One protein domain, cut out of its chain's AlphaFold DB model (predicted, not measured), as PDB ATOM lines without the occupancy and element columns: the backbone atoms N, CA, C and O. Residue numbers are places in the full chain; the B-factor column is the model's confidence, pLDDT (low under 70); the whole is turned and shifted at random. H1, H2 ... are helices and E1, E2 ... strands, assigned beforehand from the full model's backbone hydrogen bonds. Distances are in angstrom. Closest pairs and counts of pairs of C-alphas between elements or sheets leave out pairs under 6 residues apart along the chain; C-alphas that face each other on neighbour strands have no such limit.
ATOM      1  N   TRP A   2      12.216  27.078 -27.675       80.31
ATOM      2  CA  TRP A   2      11.978  28.444 -28.173       80.31
ATOM      3  C   TRP A   2      11.144  29.311 -27.212       80.31
ATOM      4  O   TRP A   2      11.559  30.415 -26.862       80.31
ATOM      5  N   ASP A   3      10.039  28.763 -26.699       77.44
ATOM      6  CA  ASP A   3       9.184  29.451 -25.722       77.44
ATOM      7  C   ASP A   3       9.909  29.730 -24.402       77.44
ATOM      8  O   ASP A   3       9.805  30.824 -23.858       77.44
ATOM      9  N   ALA A   4      10.711  28.776 -23.922       72.12
ATOM     10  CA  ALA A   4      11.509  28.933 -22.708       72.12
ATOM     11  C   ALA A   4      12.514  30.092 -22.842       72.12
ATOM     12  O   ALA A   4      12.648  30.916 -21.940       72.12
ATOM     13  N   LEU A   5      13.165  30.212 -24.007       71.56
ATOM     14  CA  LEU A   5      14.094  31.308 -24.308       71.56
ATOM     15  C   LEU A   5      13.385  32.667 -24.434       71.56
ATOM     16  O   LEU A   5      14.022  33.707 -24.284       71.56
ATOM     17  N   ALA A   6      12.075  32.685 -24.702       68.00
ATOM     18  CA  ALA A   6      11.295  33.916 -24.809       68.00
ATOM     19  C   ALA A   6      10.942  34.542 -23.448       68.00
ATOM     20  O   ALA A   6      10.597  35.723 -23.412       68.00
ATOM     21  N   VAL A   7      11.043  33.781 -22.351       60.88
ATOM     22  CA  VAL A   7      10.719  34.247 -20.989       60.88
ATOM     23  C   VAL A   7      11.841  35.109 -20.396       60.88
ATOM     24  O   VAL A   7      11.571  36.003 -19.598       60.88
ATOM     25  N   SER A   8      13.097  34.895 -20.803       59.06
ATOM     26  CA  SER A   8      14.242  35.653 -20.284       59.06
ATOM     27  C   SER A   8      14.499  36.940 -21.093       59.06
ATOM     28  O   SER A   8      14.794  36.853 -22.291       59.06
ATOM     29  N   PRO A   9      14.466  38.140 -20.469       56.09
ATOM     30  CA  PRO A   9      14.693  39.416 -21.156       56.09
ATOM     31  C   PRO A   9      16.054  39.504 -21.856       56.09
ATOM     32  O   PRO A   9      16.161  40.109 -22.916       56.09
ATOM     33  N   TYR A  10      17.077  38.862 -21.288       54.03
ATOM     34  CA  TYR A  10      18.451  38.877 -21.798       54.03
ATOM     35  C   TYR A  10      18.666  37.948 -23.003       54.03
ATOM     36  O   TYR A  10      19.637  38.099 -23.737       54.03
ATOM     37  N   ILE A  11      17.770  36.979 -23.211       63.22
ATOM     38  CA  ILE A  11      17.905  35.925 -24.231       63.22
ATOM     39  C   ILE A  11      16.988  36.198 -25.431       63.22
ATOM     40  O   ILE A  11      17.195  35.654 -26.516       63.22
ATOM     41  N   LYS A  12      15.993  37.076 -25.268       61.94
ATOM     42  CA  LYS A  12      14.933  37.326 -26.250       61.94
ATOM     43  C   LYS A  12      15.449  37.729 -27.638       61.94
ATOM     44  O   LYS A  12      14.890  37.262 -28.627       61.94
ATOM     45  N   ASP A  13      16.518  38.514 -27.709       66.25
ATOM     46  CA  ASP A  13      17.095  38.974 -28.983       66.25
ATOM     47  C   ASP A  13      18.157  38.008 -29.537       66.25
ATOM     48  O   ASP A  13      18.662  38.178 -30.643       66.25
ATOM     49  N   LEU A  14      18.486  36.962 -28.776       76.38
ATOM     50  CA  LEU A  14      19.528  35.988 -29.091       76.38
ATOM     51  C   LEU A  14      18.989  34.556 -29.177       76.38
ATOM     52  O   LEU A  14      19.773  33.618 -29.295       76.38
ATOM     53  N   LYS A  15      17.667  34.347 -29.159       81.44
ATOM     54  CA  LYS A  15      17.067  33.002 -29.100       81.44
ATOM     55  C   LYS A  15      17.603  32.060 -30.175       81.44
ATOM     56  O   LYS A  15      17.888  30.912 -29.865       81.44
ATOM     57  N   GLU A  16      17.791  32.534 -31.407       86.50
ATOM     58  CA  GLU A  16      18.346  31.726 -32.506       86.50
ATOM     59  C   GLU A  16      19.789  31.289 -32.235       86.50
ATOM     60  O   GLU A  16      20.161  30.150 -32.520       86.50
ATOM     61  N   PHE A  17      20.590  32.162 -31.622       83.44
ATOM     62  CA  PHE A  17      21.954  31.851 -31.210       83.44
ATOM     63  C   PHE A  17      21.970  30.801 -30.097       83.44
ATOM     64  O   PHE A  17      22.634  29.776 -30.235       83.44
ATOM     65  N   PHE A  18      21.200  31.009 -29.026       84.00
ATOM     66  CA  PHE A  18      21.117  30.056 -27.916       84.00
ATOM     67  C   PHE A  18      20.546  28.711 -28.375       84.00
ATOM     68  O   PHE A  18      21.079  27.666 -28.018       84.00
ATOM     69  N   MET A  19      19.530  28.734 -29.240       88.81
ATOM     70  CA  MET A  19      18.944  27.542 -29.845       88.81
ATOM     71  C   MET A  19      19.938  26.783 -30.722       88.81
ATOM     72  O   MET A  19      19.999  25.556 -30.674       88.81
ATOM     73  N   SER A  20      20.728  27.505 -31.514       90.56
ATOM     74  CA  SER A  20      21.822  26.935 -32.301       90.56
ATOM     75  C   SER A  20      22.869  26.294 -31.409       90.56
ATOM     76  O   SER A  20      23.306  25.178 -31.669       90.56
ATOM     77  N   LEU A  21      23.235  26.973 -30.326       86.50
ATOM     78  CA  LEU A  21      24.246  26.521 -29.388       86.50
ATOM     79  C   LEU A  21      23.832  25.227 -28.677       86.50
ATOM     80  O   LEU A  21      24.596  24.262 -28.686       86.50
ATOM     81  N   SER A  22      22.629  25.197 -28.097       83.56
ATOM     82  CA  SER A  22      22.122  24.078 -27.292       83.56
ATOM     83  C   SER A  22      21.499  22.948 -28.108       83.56
ATOM     84  O   SER A  22      21.316  21.856 -27.578       83.56
ATOM     85  N   GLY A  23      21.146  23.196 -29.373       86.81
ATOM     86  CA  GLY A  23      20.246  22.325 -30.129       86.81
ATOM     87  C   GLY A  23      18.808  22.457 -29.626       86.81
ATOM     88  O   GLY A  23      18.571  23.010 -28.558       86.81
ATOM     89  N   THR A  24      17.831  21.974 -30.391       86.56
ATOM     90  CA  THR A  24      16.404  22.098 -30.048       86.56
ATOM     91  C   THR A  24      15.607  20.879 -30.478       86.56
ATOM     92  O   THR A  24      16.022  20.116 -31.349       86.56
ATOM     93  N   ILE A  25      14.421  20.713 -29.900       83.81
ATOM     94  CA  ILE A  25      13.433  19.728 -30.332       83.81
ATOM     95  C   ILE A  25      12.163  20.480 -30.711       83.81
ATOM     96  O   ILE A  25      11.682  21.322 -29.952       83.81
ATOM     97  N   VAL A  26      11.634  20.171 -31.893       84.62
ATOM     98  CA  VAL A  26      10.451  20.821 -32.455       84.62
ATOM     99  C   VAL A  26       9.386  19.784 -32.781       84.62
ATOM    100  O   VAL A  26       9.666  18.754 -33.401       84.62
ATOM    101  N   TYR A  27       8.151  20.074 -32.379       76.06
ATOM    102  CA  TYR A  27       6.985  19.258 -32.696       76.06
ATOM    103  C   TYR A  27       6.357  19.732 -34.004       76.06
ATOM    104  O   TYR A  27       5.849  20.845 -34.101       76.06
ATOM    105  N   GLY A  28       6.387  18.871 -35.016       70.00
ATOM    106  CA  GLY A  28       5.623  19.057 -36.240       70.00
ATOM    107  C   GLY A  28       4.175  18.592 -36.091       70.00
ATOM    108  O   GLY A  28       3.785  17.936 -35.122       70.00
ATOM    109  N   THR A  29       3.368  18.873 -37.112       65.00
ATOM    110  CA  THR A  29       1.996  18.363 -37.215       65.00
ATOM    111  C   THR A  29       1.965  16.829 -37.159       65.00
ATOM    112  O   THR A  29       2.810  16.169 -37.772       65.00
ATOM    113  N   ALA A  30       0.969  16.267 -36.464       63.91
ATOM    114  CA  ALA A  30       0.752  14.823 -36.287       63.91
ATOM    115  C   ALA A  30       1.823  14.076 -35.458       63.91
ATOM    116  O   ALA A  30       2.111  12.910 -35.717       63.91
ATOM    117  N   GLY A  31       2.424  14.735 -34.461       66.50
ATOM    118  CA  GLY A  31       3.315  14.079 -33.491       66.50
ATOM    119  C   GLY A  31       4.712  13.747 -34.023       66.50
ATOM    120  O   GLY A  31       5.480  13.063 -33.349       66.50
ATOM    121  N   LYS A  32       5.075  14.235 -35.217       74.44
ATOM    122  CA  LYS A  32       6.432  14.091 -35.755       74.44
ATOM    123  C   LYS A  32       7.389  14.999 -34.990       74.44
ATOM    124  O   LYS A  32       7.289  16.219 -35.081       74.44
ATOM    125  N   VAL A  33       8.336  14.403 -34.279       79.56
ATOM    126  CA  VAL A  33       9.382  15.126 -33.550       79.56
ATOM    127  C   VAL A  33      10.591  15.323 -34.464       79.56
ATOM    128  O   VAL A  33      11.100  14.361 -35.039       79.56
ATOM    129  N   LYS A  34      11.059  16.566 -34.604       85.94
ATOM    130  CA  LYS A  34      12.335  16.901 -35.251       85.94
ATOM    131  C   LYS A  34      13.348  17.292 -34.184       85.94
ATOM    132  O   LYS A  34      13.059  18.127 -33.332       85.94
ATOM    133  N   ILE A  35      14.535  16.700 -34.253       83.38
ATOM    134  CA  ILE A  35      15.635  16.961 -33.324       83.38
ATOM    135  C   ILE A  35      16.731  17.699 -34.087       83.38
ATOM    136  O   ILE A  35      17.187  17.236 -35.130       83.38
ATOM    137  N   PHE A  36      17.155  18.831 -33.544       89.31
ATOM    138  CA  PHE A  36      18.236  19.664 -34.049       89.31
ATOM    139  C   PHE A  36      19.417  19.551 -33.089       89.31
ATOM    140  O   PHE A  36      19.275  19.760 -31.881       89.31
ATOM    141  N   SER A  37      20.573  19.165 -33.616       87.81
ATOM    142  CA  SER A  37      21.764  18.892 -32.812       87.81
ATOM    143  C   SER A  37      22.448  20.185 -32.356       87.81
ATOM    144  O   SER A  37      22.466  21.148 -33.113       87.81
ATOM    145  N   PRO A  38      23.074  20.215 -31.168       89.38
ATOM    146  CA  PRO A  38      23.832  21.379 -30.712       89.38
ATOM    147  C   PRO A  38      24.964  21.750 -31.679       89.38
ATOM    148  O   PRO A  38      25.826  20.919 -31.976       89.38
ATOM    149  N   LEU A  39      25.012  23.012 -32.110       91.31
ATOM    150  CA  LEU A  39      26.095  23.568 -32.927       91.31
ATOM    151  C   LEU A  39      27.260  24.098 -32.078       91.31
ATOM    152  O   LEU A  39      28.278  24.499 -32.633       91.31
ATOM    153  N   ALA A  40      27.184  24.024 -30.741       87.00
ATOM    154  CA  ALA A  40      28.312  24.329 -29.846       87.00
ATOM    155  C   ALA A  40      29.584  23.521 -30.162       87.00
ATOM    156  O   ALA A  40      30.686  23.946 -29.825       87.00
ATOM    157  N   LYS A  41      29.428  22.354 -30.801       84.94
ATOM    158  CA  LYS A  41      30.530  21.472 -31.215       84.94
ATOM    159  C   LYS A  41      31.023  21.729 -32.637       84.94
ATOM    160  O   LYS A  41      31.985  21.095 -33.076       84.94
ATOM    161  N   ASP A  42      30.357  22.616 -33.372       89.94
ATOM    162  CA  ASP A  42      30.709  22.923 -34.749       89.94
ATOM    163  C   ASP A  42      31.925  23.856 -34.785       89.94
ATOM    164  O   ASP A  42      31.885  25.021 -34.380       89.94
ATOM    165  N   ARG A  43      33.035  23.330 -35.311       88.38
ATOM    166  CA  ARG A  43      34.296  24.071 -35.417       88.38
ATOM    167  C   ARG A  43      34.187  25.305 -36.312       88.38
ATOM    168  O   ARG A  43      34.926  26.255 -36.088       88.38
ATOM    169  N   LYS A  44      33.305  25.313 -37.318       91.19
ATOM    170  CA  LYS A  44      33.089  26.480 -38.184       91.19
ATOM    171  C   LYS A  44      32.351  27.581 -37.440       91.19
ATOM    172  O   LYS A  44      32.732  28.734 -37.588       91.19
ATOM    173  N   VAL A  45      31.359  27.237 -36.616       90.44
ATOM    174  CA  VAL A  45      30.667  28.214 -35.753       90.44
ATOM    175  C   VAL A  45      31.655  28.838 -34.774       90.44
ATOM    176  O   VAL A  45      31.765  30.060 -34.715       90.44
ATOM    177  N   LEU A  46      32.438  28.010 -34.078       90.00
ATOM    178  CA  LEU A  46      33.476  28.492 -33.164       90.00
ATOM    179  C   LEU A  46      34.492  29.390 -33.867       90.00
ATOM    180  O   LEU A  46      34.763  30.495 -33.402       90.00
ATOM    181  N   LYS A  47      35.012  28.946 -35.014       92.12
ATOM    182  CA  LYS A  47      35.969  29.721 -35.802       92.12
ATOM    183  C   LYS A  47      35.375  31.048 -36.269       92.12
ATOM    184  O   LYS A  47      36.030  32.071 -36.131       92.12
ATOM    185  N   ALA A  48      34.142  31.057 -36.775       92.56
ATOM    186  CA  ALA A  48      33.504  32.281 -37.243       92.56
ATOM    187  C   ALA A  48      33.297  33.299 -36.114       92.56
ATOM    188  O   ALA A  48      33.479  34.491 -36.334       92.56
ATOM    189  N   LEU A  49      32.961  32.851 -34.901       90.06
ATOM    190  CA  LEU A  49      32.826  33.733 -33.738       90.06
ATOM    191  C   LEU A  49      34.183  34.256 -33.240       90.06
ATOM    192  O   LEU A  49      34.285  35.420 -32.846       90.06
ATOM    193  N   LEU A  50      35.221  33.415 -33.270       91.69
ATOM    194  CA  LEU A  50      36.566  33.777 -32.820       91.69
ATOM    195  C   LEU A  50      37.299  34.669 -33.818       91.69
ATOM    196  O   LEU A  50      37.768  35.731 -33.433       91.69
ATOM    197  N   GLU A  51      37.383  34.260 -35.080       94.06
ATOM    198  CA  GLU A  51      38.260  34.847 -36.107       94.06
ATOM    199  C   GLU A  51      37.494  35.552 -37.237       94.06
ATOM    200  O   GLU A  51      38.081  36.286 -38.035       94.06
ATOM    201  N   GLY A  52      36.180  35.343 -37.324       92.25
ATOM    202  CA  GLY A  52      35.374  35.748 -38.469       92.25
ATOM    203  C   GLY A  52      35.294  34.657 -39.539       92.25
ATOM    204  O   GLY A  52      35.868  33.573 -39.429       92.25
ATOM    205  N   GLY A  53      34.547  34.939 -40.602       94.94
ATOM    206  CA  GLY A  53      34.286  34.005 -41.695       94.94
ATOM    207  C   GLY A  53      32.829  33.566 -41.759       94.94
ATOM    208  O   GLY A  53      31.927  34.268 -41.300       94.94
ATOM    209  N   GLU A  54      32.598  32.417 -42.388       94.38
ATOM    210  CA  GLU A  54      31.260  31.868 -42.604       94.38
ATOM    211  C   GLU A  54      30.985  30.693 -41.668       94.38
ATOM    212  O   GLU A  54      31.831  29.818 -41.470       94.38
ATOM    213  N   ALA A  55      29.768  30.659 -41.140       92.81
ATOM    214  CA  ALA A  55      29.239  29.551 -40.361       92.81
ATOM    215  C   ALA A  55      27.765  29.338 -40.698       92.81
ATOM    216  O   ALA A  55      27.141  30.170 -41.355       92.81
ATOM    217  N   GLU A  56      27.205  28.229 -40.238       92.69
ATOM    218  CA  GLU A  56      25.777  27.961 -40.339       92.69
ATOM    219  C   GLU A  56      25.188  27.921 -38.934       92.69
ATOM    220  O   GLU A  56      25.764  27.319 -38.031       92.69
ATOM    221  N   ILE A  57      24.057  28.596 -38.750       92.31
ATOM    222  CA  ILE A  57      23.279  28.568 -37.510       92.31
ATOM    223  C   ILE A  57      21.843  28.173 -37.829       92.31
ATOM    224  O   ILE A  57      21.392  28.323 -38.967       92.31
ATOM    225  N   TYR A  58      21.106  27.687 -36.837       93.12
ATOM    226  CA  TYR A  58      19.670  27.518 -36.986       93.12
ATOM    227  C   TYR A  58      18.985  28.876 -36.914       93.12
ATOM    228  O   TYR A  58      19.018  29.551 -35.886       93.12
ATOM    229  N   LYS A  59      18.339  29.238 -38.016       91.38
ATOM    230  CA  LYS A  59      17.454  30.389 -38.109       91.38
ATOM    231  C   LYS A  59      16.013  29.910 -38.113       91.38
ATOM    232  O   LYS A  59      15.693  28.933 -38.795       91.38
ATOM    233  N   CYS A  60      15.167  30.569 -37.343       89.50
ATOM    234  CA  CYS A  60      13.752  30.264 -37.302       89.50
ATOM    235  C   CYS A  60      13.059  30.727 -38.579       89.50
ATOM    236  O   CYS A  60      13.448  31.705 -39.219       89.50
ATOM    237  N   ASP A  61      12.021  29.992 -38.950       86.31
ATOM    238  CA  ASP A  61      11.118  30.345 -40.036       86.31
ATOM    239  C   ASP A  61      10.259  31.571 -39.689       86.31
ATOM    240  O   ASP A  61       9.953  32.374 -40.568       86.31
ATOM    241  N   GLU A  62       9.929  31.750 -38.407       84.06
ATOM    242  CA  GLU A  62       9.271  32.942 -37.870       84.06
ATOM    243  C   GLU A  62       9.583  33.150 -36.369       84.06
ATOM    244  O   GLU A  62      10.105  32.262 -35.696       84.06
ATOM    245  N   GLU A  63       9.313  34.349 -35.843       77.25
ATOM    246  CA  GLU A  63       9.789  34.785 -34.515       77.25
ATOM    247  C   GLU A  63       8.986  34.254 -33.311       77.25
ATOM    248  O   GLU A  63       9.483  34.248 -32.176       77.25
ATOM    249  N   LYS A  64       7.725  33.862 -33.509       77.75
ATOM    250  CA  LYS A  64       6.781  33.508 -32.441       77.75
ATOM    251  C   LYS A  64       6.861  32.039 -32.037       77.75
ATOM    252  O   LYS A  64       6.960  31.794 -30.843       77.75
ATOM    253  N   GLN A  65       6.813  31.087 -32.968       78.88
ATOM    254  CA  GLN A  65       6.688  29.644 -32.679       78.88
ATOM    255  C   GLN A  65       7.926  28.814 -33.079       78.88
ATOM    256  O   GLN A  65       8.187  27.794 -32.447       78.88
ATOM    257  N   CYS A  66       8.700  29.240 -34.080       86.75
ATOM    258  CA  CYS A  66       9.887  28.577 -34.628       86.75
ATOM    259  C   CYS A  66       9.700  27.060 -34.835       86.75
ATOM    260  O   CYS A  66      10.378  26.224 -34.224       86.75
ATOM    261  N   LEU A  67       8.742  26.685 -35.688       87.38
ATOM    262  CA  LEU A  67       8.349  25.285 -35.889       87.38
ATOM    263  C   LEU A  67       9.140  24.569 -36.992       87.38
ATOM    264  O   LEU A  67       9.037  23.344 -37.145       87.38
ATOM    265  N   ASN A  68       9.943  25.288 -37.772       88.19
ATOM    266  CA  ASN A  68      10.771  24.672 -38.799       88.19
ATOM    267  C   ASN A  68      12.123  25.385 -38.997       88.19
ATOM    268  O   ASN A  68      12.403  25.830 -40.117       88.19
ATOM    269  N   PRO A  69      12.993  25.431 -37.963       90.88
ATOM    270  CA  PRO A  69      14.314  26.035 -38.085       90.88
ATOM    271  C   PRO A  69      15.115  25.448 -39.252       90.88
ATOM    272  O   PRO A  69      15.068  24.242 -39.510       90.88
ATOM    273  N   GLN A  70      15.875  26.294 -39.941       92.31
ATOM    274  CA  GLN A  70      16.737  25.908 -41.060       92.31
ATOM    275  C   GLN A  70      18.176  26.346 -40.809       92.31
ATOM    276  O   GLN A  70      18.422  27.424 -40.264       92.31
ATOM    277  N   LEU A  71      19.135  25.530 -41.255       93.19
ATOM    278  CA  LEU A  71      20.528  25.964 -41.308       93.19
ATOM    279  C   LEU A  71      20.648  27.120 -42.297       93.19
ATOM    280  O   LEU A  71      20.332  26.987 -43.478       93.19
ATOM    281  N   THR A  72      21.097  28.259 -41.792       93.56
ATOM    282  CA  THR A  72      21.300  29.476 -42.568       93.56
ATOM    283  C   THR A  72      22.742  29.912 -42.430       93.56
ATOM    284  O   THR A  72      23.277  29.991 -41.323       93.56
ATOM    285  N   LYS A  73      23.363  30.230 -43.566       93.44
ATOM    286  CA  LYS A  73      24.709  30.792 -43.591       93.44
ATOM    287  C   LYS A  73      24.706  32.191 -42.994       93.44
ATOM    288  O   LYS A  73      23.938  33.057 -43.409       93.44
ATOM    289  N   ILE A  74      25.617  32.410 -42.062       89.44
ATOM    290  CA  ILE A  74      25.947  33.714 -41.508       89.44
ATOM    291  C   ILE A  74      27.390  34.054 -41.848       89.44
ATOM    292  O   ILE A  74      28.237  33.174 -42.002       89.44
ATOM    293  N   LYS A  75      27.667  35.353 -41.935       92.44
ATOM    294  CA  LYS A  75      29.015  35.878 -42.114       92.44
ATOM    295  C   LYS A  75      29.358  36.789 -40.947       92.44
ATOM    296  O   LYS A  75      28.700  37.808 -40.739       92.44
ATOM    297  N   VAL A  76      30.403  36.430 -40.216       90.38
ATOM    298  CA  VAL A  76      31.007  37.273 -39.185       90.38
ATOM    299  C   VAL A  76      32.186  37.990 -39.830       90.38
ATOM    300  O   VAL A  76      33.075  37.356 -40.396       90.38
ATOM    301  N   SER A  77      32.172  39.322 -39.820       93.44
ATOM    302  CA  SER A  77      33.311  40.092 -40.324       93.44
ATOM    303  C   SER A  77      34.474  40.006 -39.336       93.44
ATOM    304  O   SER A  77      34.252  39.816 -38.139       93.44
ATOM    305  N   LYS A  78      35.710  40.156 -39.821       92.69
ATOM    306  CA  LYS A  78      36.906  40.057 -38.975       92.69
ATOM    307  C   LYS A  78      36.875  41.078 -37.832       92.69
ATOM    308  O   LYS A  78      37.185  40.747 -36.701       92.69
ATOM    309  N   GLU A  79      36.378  42.281 -38.100       89.69
ATOM    310  CA  GLU A  79      36.268  43.385 -37.133       89.69
ATOM    311  C   GLU A  79      35.236  43.099 -36.033       89.69
ATOM    312  O   GLU A  79      35.281  43.665 -34.940       89.69
ATOM    313  N   LYS A  80      34.263  42.228 -36.325       85.44
ATOM    314  CA  LYS A  80      33.256  41.783 -35.357       85.44
ATOM    315  C   LYS A  80      33.688  40.537 -34.591       85.44
ATOM    316  O   LYS A  80      33.047  40.230 -33.586       85.44
ATOM    317  N   ALA A  81      34.730  39.848 -35.050       91.31
ATOM    318  CA  ALA A  81      35.234  38.636 -34.435       91.31
ATOM    319  C   ALA A  81      35.847  38.925 -33.061       91.31
ATOM    320  O   ALA A  81      36.428  39.990 -32.829       91.31
ATOM    321  N   LEU A  82      35.707  37.977 -32.136       91.31
ATOM    322  CA  LEU A  82      36.134  38.182 -30.755       91.31
ATOM    323  C   LEU A  82      37.650  38.380 -30.642       91.31
ATOM    324  O   LEU A  82      38.080  39.264 -29.903       91.31
ATOM    325  N   ALA A 139      49.427  38.303 -29.959       88.31
ATOM    326  CA  ALA A 139      48.614  37.405 -30.778       88.31
ATOM    327  C   ALA A 139      48.201  36.148 -29.995       88.31
ATOM    328  O   ALA A 139      47.010  35.855 -29.886       88.31
ATOM    329  N   ASN A 140      49.162  35.476 -29.357       84.38
ATOM    330  CA  ASN A 140      48.904  34.259 -28.583       84.38
ATOM    331  C   ASN A 140      47.983  34.523 -27.378       84.38
ATOM    332  O   ASN A 140      47.053  33.758 -27.118       84.38
ATOM    333  N   TYR A 141      48.183  35.638 -26.664       85.31
ATOM    334  CA  TYR A 141      47.290  36.035 -25.567       85.31
ATOM    335  C   TYR A 141      45.896  36.389 -26.057       85.31
ATOM    336  O   TYR A 141      44.911  36.021 -25.420       85.31
ATOM    337  N   SER A 142      45.806  37.090 -27.185       89.19
ATOM    338  CA  SER A 142      44.527  37.468 -27.776       89.19
ATOM    339  C   SER A 142      43.729  36.230 -28.151       89.19
ATOM    340  O   SER A 142      42.541  36.157 -27.850       89.19
ATOM    341  N   GLU A 143      44.379  35.233 -28.749       88.50
ATOM    342  CA  GLU A 143      43.759  33.956 -29.093       88.50
ATOM    343  C   GLU A 143      43.223  33.241 -27.854       88.50
ATOM    344  O   GLU A 143      42.046  32.877 -27.807       88.50
ATOM    345  N   ALA A 144      44.057  33.081 -26.831       85.88
ATOM    346  CA  ALA A 144      43.680  32.311 -25.658       85.88
ATOM    347  C   ALA A 144      42.624  33.017 -24.789       85.88
ATOM    348  O   ALA A 144      41.650  32.393 -24.364       85.88
ATOM    349  N   ILE A 145      42.738  34.337 -24.599       85.44
ATOM    350  CA  ILE A 145      41.714  35.128 -23.903       85.44
ATOM    351  C   ILE A 145      40.395  35.081 -24.678       85.44
ATOM    352  O   ILE A 145      39.344  34.871 -24.076       85.44
ATOM    353  N   SER A 146      40.427  35.199 -26.007       89.12
ATOM    354  CA  SER A 146      39.212  35.124 -26.831       89.12
ATOM    355  C   SER A 146      38.537  33.764 -26.740       89.12
ATOM    356  O   SER A 146      37.322  33.698 -26.560       89.12
ATOM    357  N   LYS A 147      39.303  32.670 -26.818       88.56
ATOM    358  CA  LYS A 147      38.773  31.313 -26.623       88.56
ATOM    359  C   LYS A 147      38.145  31.175 -25.245       88.56
ATOM    360  O   LYS A 147      37.003  30.735 -25.152       88.56
ATOM    361  N   ASN A 148      38.838  31.591 -24.188       84.81
ATOM    362  CA  ASN A 148      38.315  31.494 -22.831       84.81
ATOM    363  C   ASN A 148      37.017  32.298 -22.642       84.81
ATOM    364  O   ASN A 148      36.043  31.743 -22.139       84.81
ATOM    365  N   LEU A 149      36.978  33.551 -23.109       85.50
ATOM    366  CA  LEU A 149      35.791  34.408 -23.050       85.50
ATOM    367  C   LEU A 149      34.623  33.819 -23.847       85.50
ATOM    368  O   LEU A 149      33.502  33.774 -23.343       85.50
ATOM    369  N   LEU A 150      34.874  33.322 -25.064       88.12
ATOM    370  CA  LEU A 150      33.836  32.678 -25.867       88.12
ATOM    371  C   LEU A 150      33.286  31.441 -25.159       88.12
ATOM    372  O   LEU A 150      32.071  31.276 -25.084       88.12
ATOM    373  N   MET A 151      34.156  30.581 -24.626       89.06
ATOM    374  CA  MET A 151      33.714  29.377 -23.925       89.06
ATOM    375  C   MET A 151      32.970  29.712 -22.634       89.06
ATOM    376  O   MET A 151      31.974  29.066 -22.329       89.06
ATOM    377  N   GLN A 152      33.401  30.732 -21.891       85.19
ATOM    378  CA  GLN A 152      32.666  31.211 -20.724       85.19
ATOM    379  C   GLN A 152      31.265  31.686 -21.121       85.19
ATOM    380  O   GLN A 152      30.286  31.237 -20.530       85.19
ATOM    381  N   TYR A 153      31.158  32.509 -22.164       84.38
ATOM    382  CA  TYR A 153      29.870  32.975 -22.665       84.38
ATOM    383  C   TYR A 153      28.983  31.819 -23.143       84.38
ATOM    384  O   TYR A 153      27.801  31.768 -22.819       84.38
ATOM    385  N   MET A 154      29.540  30.847 -23.872       87.88
ATOM    386  CA  MET A 154      28.807  29.650 -24.296       87.88
ATOM    387  C   MET A 154      28.346  28.805 -23.101       87.88
ATOM    388  O   MET A 154      27.243  28.268 -23.128       87.88
ATOM    389  N   HIS A 155      29.165  28.686 -22.057       89.00
ATOM    390  CA  HIS A 155      28.818  27.956 -20.841       89.00
ATOM    391  C   HIS A 155      27.658  28.626 -20.099       89.00
ATOM    392  O   HIS A 155      26.647  27.981 -19.833       89.00
ATOM    393  N   GLU A 156      27.776  29.928 -19.829       84.56
ATOM    394  CA  GLU A 156      26.715  30.736 -19.216       84.56
ATOM    395  C   GLU A 156      25.438  30.681 -20.061       84.56
ATOM    396  O   GLU A 156      24.332  30.547 -19.534       84.56
ATOM    397  N   ALA A 157      25.590  30.694 -21.387       82.81
ATOM    398  CA  ALA A 157      24.470  30.600 -22.296       82.81
ATOM    399  C   ALA A 157      23.732  29.260 -22.176       82.81
ATOM    400  O   ALA A 157      22.506  29.236 -22.056       82.81
ATOM    401  N   LEU A 158      24.466  28.147 -22.164       88.69
ATOM    402  CA  LEU A 158      23.909  26.803 -21.994       88.69
ATOM    403  C   LEU A 158      23.241  26.624 -20.624       88.69
ATOM    404  O   LEU A 158      22.150  26.059 -20.560       88.69
ATOM    405  N   GLN A 159      23.828  27.168 -19.554       87.88
ATOM    406  CA  GLN A 159      23.213  27.185 -18.220       87.88
ATOM    407  C   GLN A 159      21.901  27.977 -18.195       87.88
ATOM    408  O   GLN A 159      20.924  27.564 -17.563       87.88
ATOM    409  N   ALA A 160      21.847  29.104 -18.907       82.06
ATOM    410  CA  ALA A 160      20.630  29.895 -19.026       82.06
ATOM    411  C   ALA A 160      19.530  29.137 -19.794       82.06
ATOM    412  O   ALA A 160      18.360  29.193 -19.401       82.06
ATOM    413  N   VAL A 161      19.888  28.381 -20.844       82.31
ATOM    414  CA  VAL A 161      18.942  27.485 -21.539       82.31
ATOM    415  C   VAL A 161      18.435  26.395 -20.595       82.31
ATOM    416  O   VAL A 161      17.227  26.190 -20.507       82.31
ATOM    417  N   GLU A 162      19.329  25.726 -19.866       86.38
ATOM    418  CA  GLU A 162      18.977  24.666 -18.913       86.38
ATOM    419  C   GLU A 162      17.997  25.164 -17.843       86.38
ATOM    420  O   GLU A 162      16.944  24.564 -17.619       86.38
ATOM    421  N   THR A 163      18.293  26.325 -17.254       83.62
ATOM    422  CA  THR A 163      17.425  26.984 -16.268       83.62
ATOM    423  C   THR A 163      16.062  27.310 -16.866       83.62
ATOM    424  O   THR A 163      15.034  27.047 -16.244       83.62
ATOM    425  N   SER A 164      16.025  27.824 -18.097       77.00
ATOM    426  CA  SER A 164      14.766  28.149 -18.775       77.00
ATOM    427  C   SER A 164      13.907  26.898 -19.013       77.00
ATOM    428  O   SER A 164      12.687  26.954 -18.863       77.00
ATOM    429  N   LEU A 165      14.520  25.748 -19.320       78.50
ATOM    430  CA  LEU A 165      13.808  24.479 -19.509       78.50
ATOM    431  C   LEU A 165      13.202  23.921 -18.218       78.50
ATOM    432  O   LEU A 165      12.131  23.319 -18.277       78.50
ATOM    433  N   SER A 166      13.818  24.162 -17.059       77.38
ATOM    434  CA  SER A 166      13.288  23.686 -15.769       77.38
ATOM    435  C   SER A 166      11.887  24.220 -15.433       77.38
ATOM    436  O   SER A 166      11.166  23.618 -14.644       77.38
ATOM    437  N   SER A 167      11.481  25.328 -16.063       71.56
ATOM    438  CA  SER A 167      10.173  25.967 -15.869       71.56
ATOM    439  C   SER A 167       9.073  25.467 -16.817       71.56
ATOM    440  O   SER A 167       7.965  26.001 -16.808       71.56
ATOM    441  N   THR A 168       9.363  24.467 -17.658       72.56
ATOM    442  CA  THR A 168       8.466  24.013 -18.735       72.56
ATOM    443  C   THR A 168       7.875  22.625 -18.490       72.56
ATOM    444  O   THR A 168       8.543  21.736 -17.971       72.56
ATOM    445  N   ASP A 169       6.630  22.418 -18.928       75.75
ATOM    446  CA  ASP A 169       5.879  21.165 -18.744       75.75
ATOM    447  C   ASP A 169       6.077  20.186 -19.923       75.75
ATOM    448  O   ASP A 169       5.139  19.777 -20.610       75.75
ATOM    449  N   TYR A 170       7.338  19.875 -20.248       76.94
ATOM    450  CA  TYR A 170       7.649  18.902 -21.302       76.94
ATOM    451  C   TYR A 170       7.430  17.462 -20.830       76.94
ATOM    452  O   TYR A 170       7.711  17.110 -19.687       76.94
ATOM    453  N   ALA A 171       7.036  16.585 -21.763       83.00
ATOM    454  CA  ALA A 171       7.005  15.147 -21.509       83.00
ATOM    455  C   ALA A 171       8.383  14.644 -21.002       83.00
ATOM    456  O   ALA A 171       9.407  15.055 -21.563       83.00
ATOM    457  N   PRO A 172       8.442  13.726 -20.012       84.12
ATOM    458  CA  PRO A 172       9.685  13.382 -19.309       84.12
ATOM    459  C   PRO A 172      10.849  12.949 -20.208       84.12
ATOM    460  O   PRO A 172      11.980  13.388 -20.016       84.12
ATOM    461  N   GLU A 173      10.579  12.128 -21.227       84.38
ATOM    462  CA  GLU A 173      11.620  11.650 -22.148       84.38
ATOM    463  C   GLU A 173      12.215  12.781 -22.997       84.38
ATOM    464  O   GLU A 173      13.416  12.815 -23.261       84.38
ATOM    465  N   ILE A 174      11.388  13.754 -23.375       81.25
ATOM    466  CA  ILE A 174      11.802  14.902 -24.187       81.25
ATOM    467  C   ILE A 174      12.603  15.879 -23.338       81.25
ATOM    468  O   ILE A 174      13.664  16.336 -23.765       81.25
ATOM    469  N   HIS A 175      12.141  16.138 -22.114       84.75
ATOM    470  CA  HIS A 175      12.904  16.904 -21.136       84.75
ATOM    471  C   HIS A 175      14.287  16.270 -20.928       84.75
ATOM    472  O   HIS A 175      15.310  16.941 -21.056       84.75
ATOM    473  N   LYS A 176      14.344  14.957 -20.671       87.38
ATOM    474  CA  LYS A 176      15.603  14.222 -20.485       87.38
ATOM    475  C   LYS A 176      16.523  14.330 -21.701       87.38
ATOM    476  O   LYS A 176      17.729  14.514 -21.540       87.38
ATOM    477  N   GLN A 177      15.973  14.242 -22.911       86.00
ATOM    478  CA  GLN A 177      16.755  14.366 -24.134       86.00
ATOM    479  C   GLN A 177      17.347  15.772 -24.315       86.00
ATOM    480  O   GLN A 177      18.531  15.878 -24.637       86.00
ATOM    481  N   LEU A 178      16.569  16.832 -24.074       84.12
ATOM    482  CA  LEU A 178      17.047  18.221 -24.149       84.12
ATOM    483  C   LEU A 178      18.153  18.495 -23.127       84.12
ATOM    484  O   LEU A 178      19.202  19.029 -23.484       84.12
ATOM    485  N   ILE A 179      17.960  18.067 -21.877       88.81
ATOM    486  CA  ILE A 179      18.983  18.197 -20.830       88.81
ATOM    487  C   ILE A 179      20.262  17.454 -21.223       88.81
ATOM    488  O   ILE A 179      21.357  17.989 -21.077       88.81
ATOM    489  N   ASN A 180      20.150  16.252 -21.794       89.88
ATOM    490  CA  ASN A 180      21.322  15.517 -22.265       89.88
ATOM    491  C   ASN A 180      22.048  16.242 -23.416       89.88
ATOM    492  O   ASN A 180      23.276  16.259 -23.440       89.88
ATOM    493  N   GLN A 181      21.323  16.866 -24.350       86.75
ATOM    494  CA  GLN A 181      21.926  17.677 -25.418       86.75
ATOM    495  C   GLN A 181      22.682  18.889 -24.860       86.75
ATOM    496  O   GLN A 181      23.828  19.122 -25.253       86.75
ATOM    497  N   ILE A 182      22.078  19.605 -23.908       89.56
ATOM    498  CA  ILE A 182      22.709  20.744 -23.233       89.56
ATOM    499  C   ILE A 182      23.947  20.288 -22.472       89.56
ATOM    500  O   ILE A 182      25.026  20.825 -22.701       89.56
ATOM    501  N   HIS A 183      23.845  19.235 -21.661       91.81
ATOM    502  CA  HIS A 183      24.979  18.694 -20.916       91.81
ATOM    503  C   HIS A 183      26.133  18.288 -21.843       91.81
ATOM    504  O   HIS A 183      27.292  18.624 -21.598       91.81
ATOM    505  N   GLN A 184      25.832  17.627 -22.962       90.38
ATOM    506  CA  GLN A 184      26.837  17.272 -23.959       90.38
ATOM    507  C   GLN A 184      27.514  18.489 -24.599       90.38
ATOM    508  O   GLN A 184      28.696  18.396 -24.945       90.38
ATOM    509  N   ALA A 185      26.783  19.583 -24.820       90.56
ATOM    510  CA  ALA A 185      27.345  20.844 -25.289       90.56
ATOM    511  C   ALA A 185      28.217  21.491 -24.200       90.56
ATOM    512  O   ALA A 185      29.354  21.862 -24.483       90.56
ATOM    513  N   THR A 186      27.747  21.520 -22.950       92.12
ATOM    514  CA  THR A 186      28.458  22.088 -21.796       92.12
ATOM    515  C   THR A 186      29.790  21.387 -21.552       92.12
ATOM    516  O   THR A 186      30.812  22.053 -21.424       92.12
ATOM    517  N   VAL A 187      29.818  20.049 -21.574       93.25
ATOM    518  CA  VAL A 187      31.061  19.264 -21.428       93.25
ATOM    519  C   VAL A 187      32.066  19.595 -22.531       93.25
ATOM    520  O   VAL A 187      33.266  19.677 -22.278       93.25
ATOM    521  N   TYR A 188      31.596  19.799 -23.762       90.88
ATOM    522  CA  TYR A 188      32.475  20.158 -24.872       90.88
ATOM    523  C   TYR A 188      33.056  21.570 -24.718       90.88
ATOM    524  O   TYR A 188      34.255  21.759 -24.912       90.88
ATOM    525  N   VAL A 189      32.228  22.537 -24.321       91.31
ATOM    526  CA  VAL A 189      32.653  23.916 -24.046       91.31
ATOM    527  C   VAL A 189      33.669  23.963 -22.901       91.31
ATOM    528  O   VAL A 189      34.720  24.587 -23.037       91.31
ATOM    529  N   GLU A 190      33.413  23.251 -21.800       91.56
ATOM    530  CA  GLU A 190      34.334  23.179 -20.657       91.56
ATOM    531  C   GLU A 190      35.659  22.493 -21.009       91.56
ATOM    532  O   GLU A 190      36.719  22.911 -20.536       91.56
ATOM    533  N   LYS A 191      35.636  21.494 -21.900       91.50
ATOM    534  CA  LYS A 191      36.864  20.885 -22.419       91.50
ATOM    535  C   LYS A 191      37.736  21.919 -23.138       91.50
ATOM    536  O   LYS A 191      38.902  22.060 -22.783       91.50
ATOM    537  N   ILE A 192      37.177  22.668 -24.092       88.25
ATOM    538  CA  ILE A 192      37.939  23.690 -24.836       88.25
ATOM    539  C   ILE A 192      38.427  24.796 -23.901       88.25
ATOM    540  O   ILE A 192      39.550  25.277 -24.028       88.25
ATOM    541  N   LYS A 193      37.599  25.202 -22.938       86.94
ATOM    542  CA  LYS A 193      37.971  26.200 -21.931       86.94
ATOM    543  C   LYS A 193      39.172  25.754 -21.100       86.94
ATOM    544  O   LYS A 193      40.057  26.565 -20.842       86.94
ATOM    545  N   THR A 194      39.198  24.481 -20.704       88.75
ATOM    546  CA  THR A 194      40.309  23.877 -19.956       88.75
ATOM    547  C   THR A 194      41.571  23.806 -20.813       88.75
ATOM    548  O   THR A 194      42.627  24.230 -20.357       88.75
ATOM    549  N   GLU A 195      41.460  23.349 -22.065       86.56
ATOM    550  CA  GLU A 195      42.576  23.338 -23.026       86.56
ATOM    551  C   GLU A 195      43.161  24.749 -23.198       86.56
ATOM    552  O   GLU A 195      44.347  24.960 -22.972       86.56
ATOM    553  N   SER A 196      42.307  25.747 -23.442       83.75
ATOM    554  CA  SER A 196      42.725  27.146 -23.568       83.75
ATOM    555  C   SER A 196      43.367  27.708 -22.296       83.75
ATOM    556  O   SER A 196      44.198  28.607 -22.393       83.75
ATOM    557  N   HIS A 197      42.969  27.245 -21.108       82.75
ATOM    558  CA  HIS A 197      43.596  27.660 -19.852       82.75
ATOM    559  C   HIS A 197      45.005  27.073 -19.715       82.75
ATOM    560  O   HIS A 197      45.924  27.784 -19.313       82.75
ATOM    561  N   ASN A 198      45.181  25.803 -20.087       84.94
ATOM    562  CA  ASN A 198      46.479  25.133 -20.065       84.94
ATOM    563  C   ASN A 198      47.452  25.777 -21.064       84.94
ATOM    564  O   ASN A 198      48.558  26.134 -20.666       84.94
ATOM    565  N   ASP A 199      47.004  26.044 -22.298       81.44
ATOM    566  CA  ASP A 199      47.798  26.743 -23.322       81.44
ATOM    567  C   ASP A 199      48.343  28.088 -22.794       81.44
ATOM    568  O   ASP A 199      49.485  28.472 -23.054       81.44
ATOM    569  N   MET A 200      47.546  28.810 -21.996       77.94
ATOM    570  CA  MET A 200      47.982  30.069 -21.376       77.94
ATOM    571  C   MET A 200      49.006  29.883 -20.263       77.94
ATOM    572  O   MET A 200      49.922  30.698 -20.143       77.94
ATOM    573  N   GLN A 201      48.852  28.858 -19.424       81.19
ATOM    574  CA  GLN A 201      49.823  28.567 -18.367       81.19
ATOM    575  C   GLN A 201      51.183  28.186 -18.960       81.19
ATOM    576  O   GLN A 201      52.222  28.648 -18.479       81.19
ATOM    577  N   GLU A 202      51.177  27.405 -20.040       83.25
ATOM    578  CA  GLU A 202      52.382  27.065 -20.797       83.25
ATOM    579  C   GLU A 202      53.034  28.318 -21.388       83.25
ATOM    580  O   GLU A 202      54.233  28.539 -21.207       83.25
ATOM    581  N   LEU A 203      52.240  29.197 -22.007       77.88
ATOM    582  CA  LEU A 203      52.725  30.457 -22.564       77.88
ATOM    583  C   LEU A 203      53.329  31.388 -21.497       77.88
ATOM    584  O   LEU A 203      54.384  31.977 -21.728       77.88
ATOM    585  N   MET A 204      52.700  31.512 -20.322       75.56
ATOM    586  CA  MET A 204      53.249  32.273 -19.187       75.56
ATOM    587  C   MET A 204      54.598  31.709 -18.735       75.56
ATOM    588  O   MET A 204      55.572  32.454 -18.624       75.56
ATOM    589  N   THR A 205      54.670  30.392 -18.533       81.12
ATOM    590  CA  THR A 205      55.894  29.707 -18.088       81.12
ATOM    591  C   THR A 205      57.028  29.898 -19.094       81.12
ATOM    592  O   THR A 205      58.168  30.190 -18.723       81.12
ATOM    593  N   PHE A 206      56.717  29.796 -20.388       78.12
ATOM    594  CA  PHE A 206      57.677  30.036 -21.459       78.12
ATOM    595  C   PHE A 206      58.242  31.463 -21.413       78.12
ATOM    596  O   PHE A 206      59.463  31.635 -21.414       78.12
ATOM    597  N   ILE A 207      57.378  32.478 -21.304       71.88
ATOM    598  CA  ILE A 207      57.781  33.892 -21.231       71.88
ATOM    599  C   ILE A 207      58.698  34.152 -20.027       71.88
ATOM    600  O   ILE A 207      59.735  34.803 -20.167       71.88
ATOM    601  N   GLU A 208      58.346  33.634 -18.849       73.31
ATOM    602  CA  GLU A 208      59.148  33.801 -17.630       73.31
ATOM    603  C   GLU A 208      60.529  33.143 -17.754       73.31
ATOM    604  O   GLU A 208      61.548  33.742 -17.384       73.31
ATOM    605  N   SER A 209      60.583  31.942 -18.340       74.88
ATOM    606  CA  SER A 209      61.846  31.236 -18.577       74.88
ATOM    607  C   SER A 209      62.748  31.972 -19.573       74.88
ATOM    608  O   SER A 209      63.927  32.183 -19.290       74.88
ATOM    609  N   SER A 210      62.189  32.457 -20.687       70.44
ATOM    610  CA  SER A 210      62.943  33.168 -21.728       70.44
ATOM    611  C   SER A 210      63.553  34.462 -21.202       70.44
ATOM    612  O   SER A 210      64.729  34.733 -21.441       70.44
ATOM    613  N   LYS A 211      62.804  35.224 -20.397       68.44
ATOM    614  CA  LYS A 211      63.319  36.435 -19.748       68.44
ATOM    615  C   LYS A 211      64.493  36.140 -18.813       68.44
ATOM    616  O   LYS A 211      65.472  36.883 -18.804       68.44
ATOM    617  N   THR A 212      64.401  35.063 -18.033       70.50
ATOM    618  CA  THR A 212      65.478  34.651 -17.119       70.50
ATOM    619  C   THR A 212      66.742  34.306 -17.906       70.50
ATOM    620  O   THR A 212      67.818  34.820 -17.604       70.50
ATOM    621  N   THR A 213      66.606  33.533 -18.989       68.75
ATOM    622  CA  THR A 213      67.727  33.207 -19.883       68.75
ATOM    623  C   THR A 213      68.346  34.455 -20.522       68.75
ATOM    624  O   THR A 213      69.570  34.583 -20.552       68.75
ATOM    625  N   GLU A 214      67.546  35.415 -20.992       67.69
ATOM    626  CA  GLU A 214      68.061  36.676 -21.547       67.69
ATOM    627  C   GLU A 214      68.839  37.502 -20.510       67.69
ATOM    628  O   GLU A 214      69.900  38.053 -20.823       67.69
ATOM    629  N   GLN A 215      68.358  37.571 -19.265       69.25
ATOM    630  CA  GLN A 215      69.046  38.261 -18.167       69.25
ATOM    631  C   GLN A 215      70.366  37.573 -17.791       69.25
ATOM    632  O   GLN A 215      71.375  38.246 -17.559       69.25
ATOM    633  N   GLU A 216      70.402  36.241 -17.778       71.69
ATOM    634  CA  GLU A 216      71.619  35.456 -17.550       71.69
ATOM    635  C   GLU A 216      72.650  35.653 -18.668       71.69
ATOM    636  O   GLU A 216      73.828  35.891 -18.395       71.69
ATOM    637  N   ILE A 217      72.224  35.634 -19.935       72.44
ATOM    638  CA  ILE A 217      73.110  35.914 -21.074       72.44
ATOM    639  C   ILE A 217      73.640  37.346 -20.989       72.44
ATOM    640  O   ILE A 217      74.847  37.560 -21.086       72.44
ATOM    641  N   THR A 218      72.765  38.327 -20.757       70.81
ATOM    642  CA  THR A 218      73.146  39.745 -20.667       70.81
ATOM    643  C   THR A 218      74.113  39.990 -19.514       70.81
ATOM    644  O   THR A 218      75.114  40.687 -19.687       70.81
TER     645      THR A 218
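AT A GLANCE: This is residues 2 to 82 and 139 to 218 of the 233 residues of an uncharacterized protein of Cyanobacteria bacterium UBA9579 (UniProt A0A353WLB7). A long helical hairpin, H4 and H5, runs the length of this loose domain, and a smaller part built from residues 2 to 82 covers one side of it. In that part H2 and H3 lie between H4 and a two-stranded ribbon, E3 and E4, while H1 packs near the last turns of H4 and a second small ribbon, E1 and E2, sits near the beginning of H5. The end of H5, residues 205 to 218, sticks out alone and adds to the length. The printed part has 161 residues, in the order H1 H2 E1 E2 H3 E3 E4 H4 H5, mostly helix, with two antiparallel sheets of two strands each. The radius of gyration of the C-alphas is 19.5 A, and the spans are 78 by 32 by 26 A.

IN THESE COORDINATES: Find C-alpha 2 at (11.978, 28.444, -28.173), where H1, residues 2 to 7, begins. Next come H2, residues 15 to 22, E1, residues 24 to 27, E2, residues 33 to 36, and H3, residues 43 to 51. E3, residues 53 to 59, covers 17.6 A, and E4, residues 70 to 76, covers 18.3 A. After the cut, start at C-alpha 139, (48.614, 37.405, -30.778), and read H4, residues 139 to 166, for 40.8 A. H5, residues 172 to 218, then runs 68.7 A to C-alpha 218 at (73.146, 39.745, -20.667).

HOW THE PARTS SIT: Look first at H4, the hub, which touches four helices. H4 and H5 form a helical hairpin, opposite ways at a shallow tilt of 21 degrees; their closest C-alphas, of Asn 148 and Lys 193, are 5.4 A apart. H4 touches H2 with residues 154 to 161 alone, about perpendicular at 80 degrees; the closest C-alphas, of Ser 22 and Leu 158, are 6.2 A apart. With residues 161 to 165 alone it touches H1, closest at Ala 4 and Ser 164, C-alphas 5.2 A apart. H3 and H4 only just touch, with 3 pairs of C-alphas within 8 A, closest at Leu 50 and Ser 146, 6.7 A. Farther out, the closest C-alphas of H3 and E3 are those of Val 45 and Ala 55, 5.0 A apart; E3 and H4 are apart. In the hairpin E3 and E4, N 53 and O 76 are within hydrogen-bond range at 2.8 A; in the hairpin E1 and E2, N 26 and O 34 are at 2.9 A. Every O i to N i+4 pair is within range in H2, H3, H4 and H5, against 1 of 2 in H1.

THE WHOLE: The C-alphas farthest apart, of Ala 30 and Thr 218, are 78.1 A apart. Residues 83 to 138 are not printed, and C-alphas 82 and 139 stand 12.5 A apart across the cut. Of the links that are printed whole, none is long. Mean pLDDT of the printed part is 83.3; residues 6 to 13, 29 to 31, 211 and 213 to 215 are under 70.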